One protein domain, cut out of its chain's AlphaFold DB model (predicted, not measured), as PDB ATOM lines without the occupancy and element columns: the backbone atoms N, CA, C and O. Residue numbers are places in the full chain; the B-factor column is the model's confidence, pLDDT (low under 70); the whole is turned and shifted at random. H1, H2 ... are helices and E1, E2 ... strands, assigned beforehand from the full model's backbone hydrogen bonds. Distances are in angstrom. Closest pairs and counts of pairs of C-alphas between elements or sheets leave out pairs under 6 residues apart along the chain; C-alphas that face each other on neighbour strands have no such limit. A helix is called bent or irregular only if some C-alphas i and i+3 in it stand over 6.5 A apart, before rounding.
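This is residues 3 to 108 of the 109 residues of an uncharacterized protein of Bacillus cereus VD045 (UniProt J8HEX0). A helix, H1, lies in the middle between a three-stranded sheet, E1 E2 E3, over one side of it and a two-stranded hairpin, E4 and E5, on its other side. The second helix, H2, follows that hairpin and runs back past H1 at a small angle, while the turn between E2 and E3 reaches far out to Pro 25 and makes much of the length. The printed part has 106 residues, with five named strands and two named helices in the order E1 E2 E3 H1 E4 E5 H2, a mixed class of helices and strands. Both sheets are antiparallel, the larger in the order E1 - E2 - E3. The whole is compact, with a radius of gyration of the C-alphas of 13.9 A and spans of 46 by 31 by 29 A.

E1 is residues 3 to 6, beginning at C-alpha 3 at (536.447, 336.973, 548.036). E2 is residues 14 to 20, 19.5 A long, and E3 is residues 31 to 37, 18.1 A long. H1 is residues 47 to 59, 18.4 A long, and is irregular: C-alphas 55 and 58 are 7.1 A apart. E4 is residues 76 to 81, beginning at C-alpha 76 at (542.544, 353.608, 550.037), and E5 is residues 86 to 90. H2 is residues 92 to 106, 21.3 A long, ending at C-alpha 106 at (522.607, 359.147, 543.434).

E1, E2 and E3 form a meander, each strand the antiparallel neighbour of the one before. In the hairpin E1 and E2, N 5 and O 15 are 2.8 A apart, within hydrogen-bond range. In the hairpin E2 and E3, N 18 and O 33 are 2.8 A apart, also within range. H1 is on one face of this sheet, making two layers, a helix layer and a sheet layer; its closest C-alphas to E3 are those of Glu 47 and Tyr 32, 5.3 A apart. The closest C-alphas of H1 and E4 are those of Ala 52 and Tyr 78, 4.8 A apart. H1 and E5 are near each other. In the hairpin E4 and E5, N 78 and O 88 are 2.8 A apart, within range. H1 and H2 are close but not clearly touching, with Ile 49 and Met 99 closest at 7.6 A between C-alphas, at a shallow tilt of 18 degrees, opposite ways. The closest C-alphas of E4 and H2 are those of Val 76 and Ser 92, 6.7 A apart. H2 is not on the sheet E1 E2 E3. Every O i to N i+4 pair is within hydrogen-bond range in H2, and 7 of 9 are in H1.

The C-alphas of Pro 25 and Glu 71, the two farthest apart, are 45.8 A apart. The printed part has no cut. The link from H1 to E4, residues 60 to 75, is long. The mean pLDDT of the printed part is 87.5; residues 28, 58 to 59, 61 to 62 and 107 to 108 are under 70.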
ATOM      1  N   ARG A   3     535.277 336.810 547.161       93.00
ATOM      2  CA  ARG A   3     536.447 336.973 548.036       93.00
ATOM      3  C   ARG A   3     536.166 337.957 549.163       93.00
ATOM      4  O   ARG A   3     535.410 338.909 548.993       93.00
ATOM      5  N   ASP A   4     536.867 337.748 550.268       93.56
ATOM      6  CA  ASP A   4     536.833 338.617 551.434       93.56
ATOM      7  C   ASP A   4     537.996 339.613 551.427       93.56
ATOM      8  O   ASP A   4     539.139 339.281 551.097       93.56
ATOM      9  N   TYR A   5     537.695 340.848 551.822       92.44
ATOM     10  CA  TYR A   5     538.623 341.971 551.872       92.44
ATOM     11  C   TYR A   5     538.573 342.643 553.240       92.44
ATOM     12  O   TYR A   5     537.509 342.798 553.842       92.44
ATOM     13  N   SER A   6     539.727 343.087 553.734       91.56
ATOM     14  CA  SER A   6     539.788 343.874 554.965       91.56
ATOM     15  C   SER A   6     539.239 345.275 554.718       91.56
ATOM     16  O   SER A   6     539.597 345.928 553.737       91.56
ATOM     17  N   CYS A   7     538.408 345.772 555.631       91.69
ATOM     18  CA  CYS A   7     537.864 347.121 555.551       91.69
ATOM     19  C   CYS A   7     539.009 348.143 555.506       91.69
ATOM     20  O   CYS A   7     539.816 348.197 556.441       91.69
ATOM     21  N   PRO A   8     539.084 348.998 554.475       88.62
ATOM     22  CA  PRO A   8     540.231 349.875 554.310       88.62
ATOM     23  C   PRO A   8     540.241 351.035 555.320       88.62
ATOM     24  O   PRO A   8     541.305 351.592 555.574       88.62
ATOM     25  N   ILE A   9     539.095 351.324 555.951       91.06
ATOM     26  CA  ILE A   9     538.922 352.376 556.960       91.06
ATOM     27  C   ILE A   9     539.374 351.907 558.346       91.06
ATOM     28  O   ILE A   9     540.225 352.546 558.956       91.06
ATOM     29  N   CYS A  10     538.798 350.813 558.861       91.25
ATOM     30  CA  CYS A  10     539.031 350.373 560.243       91.25
ATOM     31  C   CYS A  10     540.020 349.209 560.369       91.25
ATOM     32  O   CYS A  10     540.405 348.872 561.487       91.25
ATOM     33  N   LYS A  11     540.390 348.562 559.253       88.75
ATOM     34  CA  LYS A  11     541.290 347.394 559.157       88.75
ATOM     35  C   LYS A  11     540.872 346.155 559.974       88.75
ATOM     36  O   LYS A  11     541.582 345.158 559.952       88.75
ATOM     37  N   LYS A  12     539.726 346.201 560.665       91.12
ATOM     38  CA  LYS A  12     539.167 345.113 561.490       91.12
ATOM     39  C   LYS A  12     537.961 344.437 560.842       91.12
ATOM     40  O   LYS A  12     537.794 343.232 560.972       91.12
ATOM     41  N   GLY A  13     537.112 345.221 560.179       91.69
ATOM     42  CA  GLY A  13     535.943 344.709 559.472       91.69
ATOM     43  C   GLY A  13     536.332 343.907 558.234       91.69
ATOM     44  O   GLY A  13     537.387 344.134 557.645       91.69
ATOM     45  N   CYS A  14     535.450 343.007 557.829       93.56
ATOM     46  CA  CYS A  14     535.553 342.188 556.636       93.56
ATOM     47  C   CYS A  14     534.430 342.573 555.667       93.56
ATOM     48  O   CYS A  14     533.308 342.870 556.092       93.56
ATOM     49  N   ILE A  15     534.757 342.622 554.380       94.88
ATOM     50  CA  ILE A  15     533.852 342.982 553.292       94.88
ATOM     51  C   ILE A  15     533.940 341.888 552.235       94.88
ATOM     52  O   ILE A  15     535.011 341.651 551.676       94.88
ATOM     53  N   THR A  16     532.815 341.244 551.955       95.75
ATOM     54  CA  THR A  16     532.718 340.181 550.955       95.75
ATOM     55  C   THR A  16     532.296 340.798 549.633       95.75
ATOM     56  O   THR A  16     531.257 341.457 549.561       95.75
ATOM     57  N   ILE A  17     533.104 340.599 548.593       94.94
ATOM     58  CA  ILE A  17     532.858 341.141 547.255       94.94
ATOM     59  C   ILE A  17     532.782 339.994 546.253       94.94
ATOM     60  O   ILE A  17     533.657 339.120 546.203       94.94
ATOM     61  N   GLU A  18     531.737 340.018 545.438       94.75
ATOM     62  CA  GLU A  18     531.605 339.173 544.266       94.75
ATOM     63  C   GLU A  18     532.162 339.873 543.032       94.75
ATOM     64  O   GLU A  18     531.918 341.051 542.790       94.75
ATOM     65  N   LYS A  19     532.945 339.118 542.265       91.56
ATOM     66  CA  LYS A  19     533.449 339.471 540.946       91.56
ATOM     67  C   LYS A  19     532.755 338.597 539.911       91.56
ATOM     68  O   LYS A  19     533.067 337.399 539.837       91.56
ATOM     69  N   GLU A  20     531.889 339.176 539.100       90.00
ATOM     70  CA  GLU A  20     531.203 338.482 538.013       90.00
ATOM     71  C   GLU A  20     531.824 338.863 536.670       90.00
ATOM     72  O   GLU A  20     532.135 340.024 536.418       90.00
ATOM     73  N   ARG A  21     532.073 337.873 535.805       83.00
ATOM     74  CA  ARG A  21     532.490 338.152 534.429       83.00
ATOM     75  C   ARG A  21     531.227 338.354 533.610       83.00
ATOM     76  O   ARG A  21     530.554 337.377 533.296       83.00
ATOM     77  N   VAL A  22     530.974 339.600 533.252       81.62
ATOM     78  CA  VAL A  22     529.871 339.986 532.378       81.62
ATOM     79  C   VAL A  22     530.405 340.305 530.974       81.62
ATOM     80  O   VAL A  22     531.621 340.294 530.740       81.62
ATOM     81  N   GLY A  23     529.498 340.530 530.028       79.75
ATOM     82  CA  GLY A  23     529.826 340.915 528.655       79.75
ATOM     83  C   GLY A  23     529.867 339.762 527.646       79.75
ATOM     84  O   GLY A  23     529.954 338.578 527.986       79.75
ATOM     85  N   GLU A  24     529.782 340.128 526.366       80.88
ATOM     86  CA  GLU A  24     529.725 339.182 525.251       80.88
ATOM     87  C   GLU A  24     531.040 338.401 525.056       80.88
ATOM     88  O   GLU A  24     532.130 338.887 525.383       80.88
ATOM     89  N   PRO A  25     530.985 337.192 524.462       76.94
ATOM     90  CA  PRO A  25     532.178 336.450 524.075       76.94
ATOM     91  C   PRO A  25     533.119 337.295 523.199       76.94
ATOM     92  O   PRO A  25     532.800 337.640 522.069       76.94
ATOM     93  N   GLY A  26     534.305 337.609 523.725       76.38
ATOM     94  CA  GLY A  26     535.304 338.456 523.055       76.38
ATOM     95  C   GLY A  26     535.513 339.809 523.734       76.38
ATOM     96  O   GLY A  26     536.610 340.361 523.648       76.38
ATOM     97  N   PHE A  27     534.535 340.273 524.510       75.19
ATOM     98  CA  PHE A  27     534.658 341.428 525.390       75.19
ATOM     99  C   PHE A  27     534.976 340.963 526.817       75.19
ATOM    100  O   PHE A  27     534.612 339.866 527.256       75.19
ATOM    101  N   ARG A  28     535.782 341.748 527.536       67.69
ATOM    102  CA  ARG A  28     536.134 341.472 528.933       67.69
ATOM    103  C   ARG A  28     535.534 342.562 529.795       67.69
ATOM    104  O   ARG A  28     536.208 343.542 530.093       67.69
ATOM    105  N   GLU A  29     534.296 342.350 530.204       81.75
ATOM    106  CA  GLU A  29     533.660 343.157 531.231       81.75
ATOM    107  C   GLU A  29     533.658 342.379 532.548       81.75
ATOM    108  O   GLU A  29     533.843 341.154 532.612       81.75
ATOM    109  N   THR A  30     533.614 343.108 533.648       84.69
ATOM    110  CA  THR A  30     533.609 342.522 534.979       84.69
ATOM    111  C   THR A  30     532.897 343.480 535.899       84.69
ATOM    112  O   THR A  30     533.343 344.615 536.014       84.69
ATOM    113  N   GLU A  31     531.871 342.983 536.573       89.19
ATOM    114  CA  GLU A  31     531.134 343.726 537.585       89.19
ATOM    115  C   GLU A  31     531.578 343.296 538.984       89.19
ATOM    116  O   GLU A  31     531.954 342.136 539.221       89.19
ATOM    117  N   TYR A  32     531.558 344.254 539.911       91.00
ATOM    118  CA  TYR A  32     531.904 344.043 541.312       91.00
ATOM    119  C   TYR A  32     530.755 344.441 542.235       91.00
ATOM    120  O   TYR A  32     530.320 345.592 542.243       91.00
ATOM    121  N   THR A  33     530.334 343.511 543.091       93.31
ATOM    122  CA  THR A  33     529.189 343.700 543.989       93.31
ATOM    123  C   THR A  33     529.581 343.410 545.433       93.31
ATOM    124  O   THR A  33     530.164 342.369 545.732       93.31
ATOM    125  N   ILE A  34     529.259 344.324 546.352       93.38
ATOM    126  CA  ILE A  34     529.437 344.104 547.794       93.38
ATOM    127  C   ILE A  34     528.276 343.236 548.286       93.38
ATOM    128  O   ILE A  34     527.128 343.666 548.245       93.38
ATOM    129  N   LEU A  35     528.574 342.027 548.764       94.44
ATOM    130  CA  LEU A  35     527.565 341.078 549.246       94.44
ATOM    131  C   LEU A  35     527.282 341.233 550.743       94.44
ATOM    132  O   LEU A  35     526.135 341.164 551.178       94.44
ATOM    133  N   SER A  36     528.329 341.429 551.549       94.38
ATOM    134  CA  SER A  36     528.200 341.545 553.003       94.38
ATOM    135  C   SER A  36     529.329 342.348 553.638       94.38
ATOM    136  O   SER A  36     530.427 342.462 553.091       94.38
ATOM    137  N   LYS A  37     529.048 342.905 554.820       94.50
ATOM    138  CA  LYS A  37     529.952 343.757 555.601       94.50
ATOM    139  C   LYS A  37     529.842 343.398 557.081       94.50
ATOM    140  O   LYS A  37     528.736 343.300 557.601       94.50
ATOM    141  N   THR A  38     530.970 343.260 557.776       95.44
ATOM    142  CA  THR A  38     530.992 343.051 559.241       95.44
ATOM    143  C   THR A  38     531.222 344.341 560.035       95.44
ATOM    144  O   THR A  38     531.313 344.314 561.260       95.44
ATOM    145  N   CYS A  39     531.330 345.486 559.351       93.56
ATOM    146  CA  CYS A  39     531.442 346.809 559.958       93.56
ATOM    147  C   CYS A  39     530.632 347.849 559.177       93.56
ATOM    148  O   CYS A  39     530.452 347.719 557.968       93.56
ATOM    149  N   GLU A  40     530.258 348.938 559.841       92.56
ATOM    150  CA  GLU A  40     529.440 350.016 559.266       92.56
ATOM    151  C   GLU A  40     530.268 351.141 558.619       92.56
ATOM    152  O   GLU A  40     529.760 352.214 558.319       92.56
ATOM    153  N   CYS A  41     531.570 350.928 558.399       92.81
ATOM    154  CA  CYS A  41     532.432 351.959 557.816       92.81
ATOM    155  C   CYS A  41     532.103 352.275 556.349       92.81
ATOM    156  O   CYS A  41     532.425 353.369 555.900       92.81
ATOM    157  N   ILE A  42     531.518 351.324 555.616       91.94
ATOM    158  CA  ILE A  42     531.093 351.499 554.223       91.94
ATOM    159  C   ILE A  42     529.599 351.816 554.213       91.94
ATOM    160  O   ILE A  42     528.759 350.925 554.379       91.94
ATOM    161  N   THR A  43     529.292 353.099 554.052       90.69
ATOM    162  CA  THR A  43     527.946 353.678 554.186       90.69
ATOM    163  C   THR A  43     527.174 353.746 552.868       90.69
ATOM    164  O   THR A  43     525.978 354.048 552.876       90.69
ATOM    165  N   TYR A  44     527.839 353.455 551.748       89.06
ATOM    166  CA  TYR A  44     527.265 353.441 550.409       89.06
ATOM    167  C   TYR A  44     527.855 352.290 549.592       89.06
ATOM    168  O   TYR A  44     529.076 352.141 549.525       89.06
ATOM    169  N   ASP A  45     526.983 351.488 548.980       89.12
ATOM    170  CA  ASP A  45     527.375 350.346 548.157       89.12
ATOM    171  C   ASP A  45     527.296 350.717 546.680       89.12
ATOM    172  O   ASP A  45     526.234 351.051 546.160       89.12
ATOM    173  N   SER A  46     528.438 350.662 546.003       90.00
ATOM    174  CA  SER A  46     528.538 350.837 544.558       90.00
ATOM    175  C   SER A  46     529.745 350.084 544.011       90.00
ATOM    176  O   SER A  46     530.665 349.731 544.759       90.00
ATOM    177  N   GLU A  47     529.767 349.874 542.696       89.62
ATOM    178  CA  GLU A  47     530.897 349.237 542.021       89.62
ATOM    179  C   GLU A  47     532.208 350.002 542.267       89.62
ATOM    180  O   GLU A  47     533.220 349.392 542.607       89.62
ATOM    181  N   SER A  48     532.197 351.340 542.214       89.25
ATOM    182  CA  SER A  48     533.383 352.164 542.497       89.25
ATOM    183  C   SER A  48     533.944 351.929 543.902       89.25
ATOM    184  O   SER A  48     535.161 351.866 544.084       89.25
ATOM    185  N   ILE A  49     533.070 351.758 544.901       91.62
ATOM    186  CA  ILE A  49     533.478 351.451 546.277       91.62
ATOM    187  C   ILE A  49     534.039 350.029 546.372       91.62
ATOM    188  O   ILE A  49     535.086 349.829 546.994       91.62
ATOM    189  N   ALA A  50     533.411 349.057 545.706       92.25
ATOM    190  CA  ALA A  50     533.925 347.691 545.625       92.25
ATOM    191  C   ALA A  50     535.324 347.654 544.983       92.25
ATOM    192  O   ALA A  50     536.252 347.053 545.530       92.25
ATOM    193  N   MET A  51     535.511 348.369 543.870       90.75
ATOM    194  CA  MET A  51     536.797 348.505 543.188       90.75
ATOM    195  C   MET A  51     537.856 349.159 544.079       90.75
ATOM    196  O   MET A  51     538.988 348.674 544.111       90.75
ATOM    197  N   ALA A  52     537.500 350.205 544.833       91.38
ATOM    198  CA  ALA A  52     538.417 350.852 545.768       91.38
ATOM    199  C   ALA A  52     538.913 349.872 546.844       91.38
ATOM    200  O   ALA A  52     540.111 349.788 547.118       91.38
ATOM    201  N   ILE A  53     538.010 349.072 547.422       91.62
ATOM    202  CA  ILE A  53     538.349 348.055 548.430       91.62
ATOM    203  C   ILE A  53     539.269 346.980 547.835       91.62
ATOM    204  O   ILE A  53     540.262 346.602 548.464       91.62
ATOM    205  N   ILE A  54     538.980 346.521 546.614       89.50
ATOM    206  CA  ILE A  54     539.799 345.523 545.915       89.50
ATOM    207  C   ILE A  54     541.198 346.069 545.609       89.50
ATOM    208  O   ILE A  54     542.183 345.391 545.897       89.50
ATOM    209  N   GLY A  55     541.293 347.273 545.034       83.50
ATOM    210  CA  GLY A  55     542.567 347.900 544.657       83.50
ATOM    211  C   GLY A  55     543.463 348.151 545.865       83.50
ATOM    212  O   GLY A  55     544.653 347.844 545.855       83.50
ATOM    213  N   THR A  56     542.857 348.577 546.967       83.12
ATOM    214  CA  THR A  56     543.541 348.861 548.233       83.12
ATOM    215  C   THR A  56     544.235 347.643 548.847       83.12
ATOM    216  O   THR A  56     545.264 347.784 549.515       83.12
ATOM    217  N   ASN A  57     543.698 346.438 548.644       71.56
ATOM    218  CA  ASN A  57     544.168 345.226 549.311       71.56
ATOM    219  C   ASN A  57     545.415 344.649 548.608       71.56
ATOM    220  O   ASN A  57     545.361 343.610 547.953       71.56
ATOM    221  N   GLY A  58     546.543 345.362 548.725       64.81
ATOM    222  CA  GLY A  58     547.866 344.920 548.265       64.81
ATOM    223  C   GLY A  58     548.653 345.909 547.398       64.81
ATOM    224  O   GLY A  58     549.795 345.603 547.066       64.81
ATOM    225  N   LYS A  59     548.087 347.069 547.031       69.12
ATOM    226  CA  LYS A  59     548.747 348.034 546.125       69.12
ATOM    227  C   LYS A  59     549.234 349.334 546.760       69.12
ATOM    228  O   LYS A  59     550.001 350.048 546.125       69.12
ATOM    229  N   LEU A  60     548.816 349.657 547.983       72.44
ATOM    230  CA  LEU A  60     549.254 350.900 548.619       72.44
ATOM    231  C   LEU A  60     550.717 350.823 549.047       72.44
ATOM    232  O   LEU A  60     551.124 349.926 549.793       72.44
ATOM    233  N   THR A  61     551.488 351.810 548.605       69.56
ATOM    234  CA  THR A  61     552.852 352.035 549.073       69.56
ATOM    235  C   THR A  61     552.804 352.547 550.510       69.56
ATOM    236  O   THR A  61     552.051 353.468 550.822       69.56
ATOM    237  N   LYS A  62     553.610 351.965 551.407       67.62
ATOM    238  CA  LYS A  62     553.735 352.469 552.785       67.62
ATOM    239  C   LYS A  62     554.214 353.926 552.768       67.62
ATOM    240  O   LYS A  62     555.126 354.239 552.002       67.62
ATOM    241  N   ASN A  63     553.665 354.767 553.647       72.56
ATOM    242  CA  ASN A  63     553.987 356.196 553.793       72.56
ATOM    243  C   ASN A  63     553.516 357.112 552.651       72.56
ATOM    244  O   ASN A  63     553.984 358.248 552.547       72.56
ATOM    245  N   GLU A  64     552.613 356.659 551.782       84.69
ATOM    246  CA  GLU A  64     552.003 357.560 550.807       84.69
ATOM    247  C   GLU A  64     551.012 358.502 551.502       84.69
ATOM    248  O   GLU A  64     550.210 358.077 552.330       84.69
ATOM    249  N   VAL A  65     551.066 359.794 551.181       90.94
ATOM    250  CA  VAL A  65     550.172 360.808 551.757       90.94
ATOM    251  C   VAL A  65     548.904 360.920 550.914       90.94
ATOM    252  O   VAL A  65     548.941 360.804 549.690       90.94
ATOM    253  N   CYS A  66     547.772 361.160 551.572       93.38
ATOM    254  CA  CYS A  66     546.486 361.405 550.933       93.38
ATOM    255  C   CYS A  66     546.582 362.516 549.879       93.38
ATOM    256  O   CYS A  66     546.907 363.656 550.207       93.38
ATOM    257  N   LYS A  67     546.215 362.204 548.632       93.00
ATOM    258  CA  LYS A  67     546.212 363.171 547.523       93.00
ATOM    259  C   LYS A  67     545.121 364.241 547.631       93.00
ATOM    260  O   LYS A  67     545.237 365.265 546.971       93.00
ATOM    261  N   ASP A  68     544.096 364.013 548.453       92.88
ATOM    262  CA  ASP A  68     542.989 364.961 548.625       92.88
ATOM    263  C   ASP A  68     543.261 365.991 549.725       92.88
ATOM    264  O   ASP A  68     543.024 367.176 549.518       92.88
ATOM    265  N   CYS A  69     543.744 365.557 550.897       93.69
ATOM    266  CA  CYS A  69     543.968 366.465 552.027       93.69
ATOM    267  C   CYS A  69     545.439 366.783 552.304       93.69
ATOM    268  O   CYS A  69     545.714 367.785 552.948       93.69
ATOM    269  N   GLY A  70     546.392 365.952 551.870       91.44
ATOM    270  CA  GLY A  70     547.818 366.161 552.152       91.44
ATOM    271  C   GLY A  70     548.240 365.948 553.615       91.44
ATOM    272  O   GLY A  70     549.412 366.119 553.934       91.44
ATOM    273  N   GLU A  71     547.315 365.574 554.504       90.31
ATOM    274  CA  GLU A  71     547.554 365.546 555.958       90.31
ATOM    275  C   GLU A  71     547.772 364.140 556.530       90.31
ATOM    276  O   GLU A  71     548.572 363.952 557.443       90.31
ATOM    277  N   PHE A  72     547.047 363.145 556.012       90.75
ATOM    278  CA  PHE A  72     547.018 361.788 556.566       90.75
ATOM    279  C   PHE A  72     547.605 360.769 555.593       90.75
ATOM    280  O   PHE A  72     547.568 360.970 554.379       90.75
ATOM    281  N   GLU A  73     548.081 359.640 556.120       90.50
ATOM    282  CA  GLU A  73     548.500 358.505 555.294       90.50
ATOM    283  C   GLU A  73     547.323 357.989 554.450       90.50
ATOM    284  O   GLU A  73     546.177 357.887 554.913       90.50
ATOM    285  N   ALA A  74     547.606 357.685 553.188       90.00
ATOM    286  CA  ALA A  74     546.661 357.088 552.275       90.00
ATOM    287  C   ALA A  74     546.407 355.629 552.666       90.00
ATOM    288  O   ALA A  74     547.317 354.817 552.818       90.00
ATOM    289  N   THR A  75     545.134 355.288 552.817       90.06
ATOM    290  CA  THR A  75     544.685 353.957 553.231       90.06
ATOM    291  C   THR A  75     543.784 353.300 552.198       90.06
ATOM    292  O   THR A  75     543.430 352.134 552.404       90.06
ATOM    293  N   VAL A  76     543.441 354.024 551.121       90.75
ATOM    294  CA  VAL A  76     542.544 353.608 550.037       90.75
ATOM    295  C   VAL A  76     543.108 354.023 548.672       90.75
ATOM    296  O   VAL A  76     543.449 355.188 548.488       90.75
ATOM    297  N   GLU A  77     543.150 353.103 547.707       91.56
ATOM    298  CA  GLU A  77     543.333 353.402 546.276       91.56
ATOM    299  C   GLU A  77     541.947 353.601 545.640       91.56
ATOM    300  O   GLU A  77     541.204 352.645 545.424       91.56
ATOM    301  N   TYR A  78     541.563 354.849 545.385       90.81
ATOM    302  CA  TYR A  78     540.232 355.225 544.920       90.81
ATOM    303  C   TYR A  78     540.173 355.396 543.390       90.81
ATOM    304  O   TYR A  78     540.999 356.129 542.831       90.81
ATOM    305  N   PRO A  79     539.207 354.765 542.694       90.25
ATOM    306  CA  PRO A  79     539.055 354.881 541.245       90.25
ATOM    307  C   PRO A  79     538.440 356.232 540.853       90.25
ATOM    308  O   PRO A  79     537.278 356.497 541.149       90.25
ATOM    309  N   VAL A  80     539.196 357.073 540.139       88.12
ATOM    310  CA  VAL A  80     538.691 358.350 539.590       88.12
ATOM    311  C   VAL A  80     538.107 358.127 538.197       88.12
ATOM    312  O   VAL A  80     536.969 358.503 537.927       88.12
ATOM    313  N   LYS A  81     538.885 357.487 537.316       84.75
ATOM    314  CA  LYS A  81     538.448 357.057 535.982       84.75
ATOM    315  C   LYS A  81     538.998 355.654 535.707       84.75
ATOM    316  O   LYS A  81     540.039 355.506 535.057       84.75
ATOM    317  N   PRO A  82     538.334 354.602 536.216       78.44
ATOM    318  CA  PRO A  82     538.861 353.240 536.145       78.44
ATOM    319  C   PRO A  82     539.060 352.741 534.705       78.44
ATOM    320  O   PRO A  82     540.007 351.999 534.456       78.44
ATOM    321  N   TRP A  83     538.249 353.204 533.746       78.19
ATOM    322  CA  TRP A  83     538.340 352.826 532.325       78.19
ATOM    323  C   TRP A  83     539.629 353.296 531.628       78.19
ATOM    324  O   TRP A  83     540.033 352.702 530.634       78.19
ATOM    325  N   VAL A  84     540.293 354.334 532.147       83.56
ATOM    326  CA  VAL A  84     541.611 354.816 531.674       83.56
ATOM    327  C   VAL A  84     542.733 354.510 532.670       83.56
ATOM    328  O   VAL A  84     543.858 354.964 532.490       83.56
ATOM    329  N   GLY A  85     542.448 353.736 533.722       82.19
ATOM    330  CA  GLY A  85     543.434 353.380 534.738       82.19
ATOM    331  C   GLY A  85     543.803 354.520 535.696       82.19
ATOM    332  O   GLY A  85     544.886 354.490 536.274       82.19
ATOM    333  N   GLU A  86     542.941 355.525 535.869       88.06
ATOM    334  CA  GLU A  86     543.206 356.678 536.738       88.06
ATOM    335  C   GLU A  86     542.699 356.423 538.169       88.06
ATOM    336  O   GLU A  86     541.489 356.341 538.409       88.06
ATOM    337  N   TYR A  87     543.635 356.329 539.120       89.75
ATOM    338  CA  TYR A  87     543.380 356.106 540.547       89.75
ATOM    339  C   TYR A  87     544.105 357.150 541.409       89.75
ATOM    340  O   TYR A  87     545.184 357.638 541.053       89.75
ATOM    341  N   LYS A  88     543.531 357.477 542.571       91.38
ATOM    342  CA  LYS A  88     544.144 358.351 543.582       91.38
ATOM    343  C   LYS A  88     544.235 357.649 544.932       91.38
ATOM    344  O   LYS A  88     543.296 356.987 545.351       91.38
ATOM    345  N   ASN A  89     545.349 357.837 545.630       92.06
ATOM    346  CA  ASN A  89     545.538 357.294 546.969       92.06
ATOM    347  C   ASN A  89     545.068 358.325 547.998       92.06
ATOM    348  O   ASN A  89     545.550 359.458 548.020       92.06
ATOM    349  N   ILE A  90     544.083 357.949 548.813       93.75
ATOM    350  CA  ILE A  90     543.396 358.839 549.754       93.75
ATOM    351  C   ILE A  90     543.310 358.212 551.144       93.75
ATOM    352  O   ILE A  90     543.386 356.993 551.307       93.75
ATOM    353  N   CYS A  91     543.177 359.048 552.171       93.56
ATOM    354  CA  CYS A  91     543.002 358.585 553.542       93.56
ATOM    355  C   CYS A  91     541.558 358.141 553.807       93.56
ATOM    356  O   CYS A  91     540.619 358.493 553.087       93.56
ATOM    357  N   SER A  92     541.370 357.422 554.913       92.56
ATOM    358  CA  SER A  92     540.069 356.903 555.342       92.56
ATOM    359  C   SER A  92     538.999 357.992 555.499       92.56
ATOM    360  O   SER A  92     537.821 357.716 555.295       92.56
ATOM    361  N   ASN A  93     539.389 359.215 555.870       93.94
ATOM    362  CA  ASN A  93     538.453 360.328 556.048       93.94
ATOM    363  C   ASN A  93     537.974 360.874 554.701       93.94
ATOM    364  O   ASN A  93     536.770 360.990 554.492       93.94
ATOM    365  N   CYS A  94     538.891 361.130 553.763       94.75
ATOM    366  CA  CYS A  94     538.539 361.546 552.404       94.75
ATOM    367  C   CYS A  94     537.698 360.480 551.694       94.75
ATOM    368  O   CYS A  94     536.736 360.811 551.013       94.75
ATOM    369  N   PHE A  95     537.979 359.197 551.933       94.06
ATOM    370  CA  PHE A  95     537.162 358.121 551.378       94.06
ATOM    371  C   PHE A  95     535.718 358.116 551.906       94.06
ATOM    372  O   PHE A  95     534.793 357.843 551.147       94.06
ATOM    373  N   LYS A  96     535.496 358.461 553.181       93.69
ATOM    374  CA  LYS A  96     534.133 358.652 553.711       93.69
ATOM    375  C   LYS A  96     533.409 359.805 553.026       93.69
ATOM    376  O   LYS A  96     532.265 359.636 552.631       93.69
ATOM    377  N   VAL A  97     534.099 360.929 552.825       93.38
ATOM    378  CA  VAL A  97     533.537 362.086 552.113       93.38
ATOM    379  C   VAL A  97     533.128 361.707 550.689       93.38
ATOM    380  O   VAL A  97     532.033 362.055 550.262       93.38
ATOM    381  N   GLU A  98     533.958 360.951 549.968       93.31
ATOM    382  CA  GLU A  98     533.626 360.445 548.629       93.31
ATOM    383  C   GLU A  98     532.378 359.542 548.638       93.31
ATOM    384  O   GLU A  98     531.491 359.705 547.796       93.31
ATOM    385  N   MET A  99     532.258 358.630 549.613       92.69
ATOM    386  CA  MET A  99     531.057 357.796 549.776       92.69
ATOM    387  C   MET A  99     529.801 358.639 550.021       92.69
ATOM    388  O   MET A  99     528.771 358.393 549.393       92.69
ATOM    389  N   ASP A 100     529.887 359.639 550.896       91.31
ATOM    390  CA  ASP A 100     528.762 360.518 551.215       91.31
ATOM    391  C   ASP A 100     528.358 361.366 549.996       91.31
ATOM    392  O   ASP A 100     527.175 361.448 549.663       91.31
ATOM    393  N   GLN A 101     529.327 361.903 549.245       90.00
ATOM    394  CA  GLN A 101     529.069 362.643 548.004       90.00
ATOM    395  C   GLN A 101     528.419 361.773 546.921       90.00
ATOM    396  O   GLN A 101     527.521 362.234 546.211       90.00
ATOM    397  N   MET A 102     528.852 360.516 546.775       87.56
ATOM    398  CA  MET A 102     528.206 359.568 545.864       87.56
ATOM    399  C   MET A 102     526.772 359.288 546.303       87.56
ATOM    400  O   MET A 102     525.854 359.371 545.485       87.56
ATOM    401  N   LYS A 103     526.564 359.024 547.594       87.69
ATOM    402  CA  LYS A 103     525.230 358.813 548.144       87.69
ATOM    403  C   LYS A 103     524.330 360.009 547.849       87.69
ATOM    404  O   LYS A 103     523.239 359.808 547.334       87.69
ATOM    405  N   GLU A 104     524.773 361.239 548.083       87.38
ATOM    406  CA  GLU A 104     523.982 362.444 547.793       87.38
ATOM    407  C   GLU A 104     523.677 362.630 546.301       87.38
ATOM    408  O   GLU A 104     522.553 362.996 545.945       87.38
ATOM    409  N   LYS A 105     524.651 362.360 545.420       84.25
ATOM    410  CA  LYS A 105     524.462 362.452 543.964       84.25
ATOM    411  C   LYS A 105     523.417 361.469 543.446       84.25
ATOM    412  O   LYS A 105     522.626 361.840 542.585       84.25
ATOM    413  N   TYR A 106     523.431 360.240 543.954       78.38
ATOM    414  CA  TYR A 106     522.607 359.147 543.434       78.38
ATOM    415  C   TYR A 106     521.348 358.860 544.270       78.38
ATOM    416  O   TYR A 106     520.471 358.152 543.793       78.38
ATOM    417  N   SER A 107     521.195 359.458 545.460       66.81
ATOM    418  CA  SER A 107     519.956 359.381 546.269       66.81
ATOM    419  C   SER A 107     518.863 360.356 545.813       66.81
ATOM    420  O   SER A 107     517.790 360.383 546.407       66.81
ATOM    421  N   LYS A 108     519.118 361.196 544.800       54.16
ATOM    422  CA  LYS A 108     518.141 362.164 544.265       54.16
ATOM    423  C   LYS A 108     517.239 361.616 543.147       54.16
ATOM    424  O   LYS A 108     516.595 362.417 542.475       54.16
TER     425      LYS A 108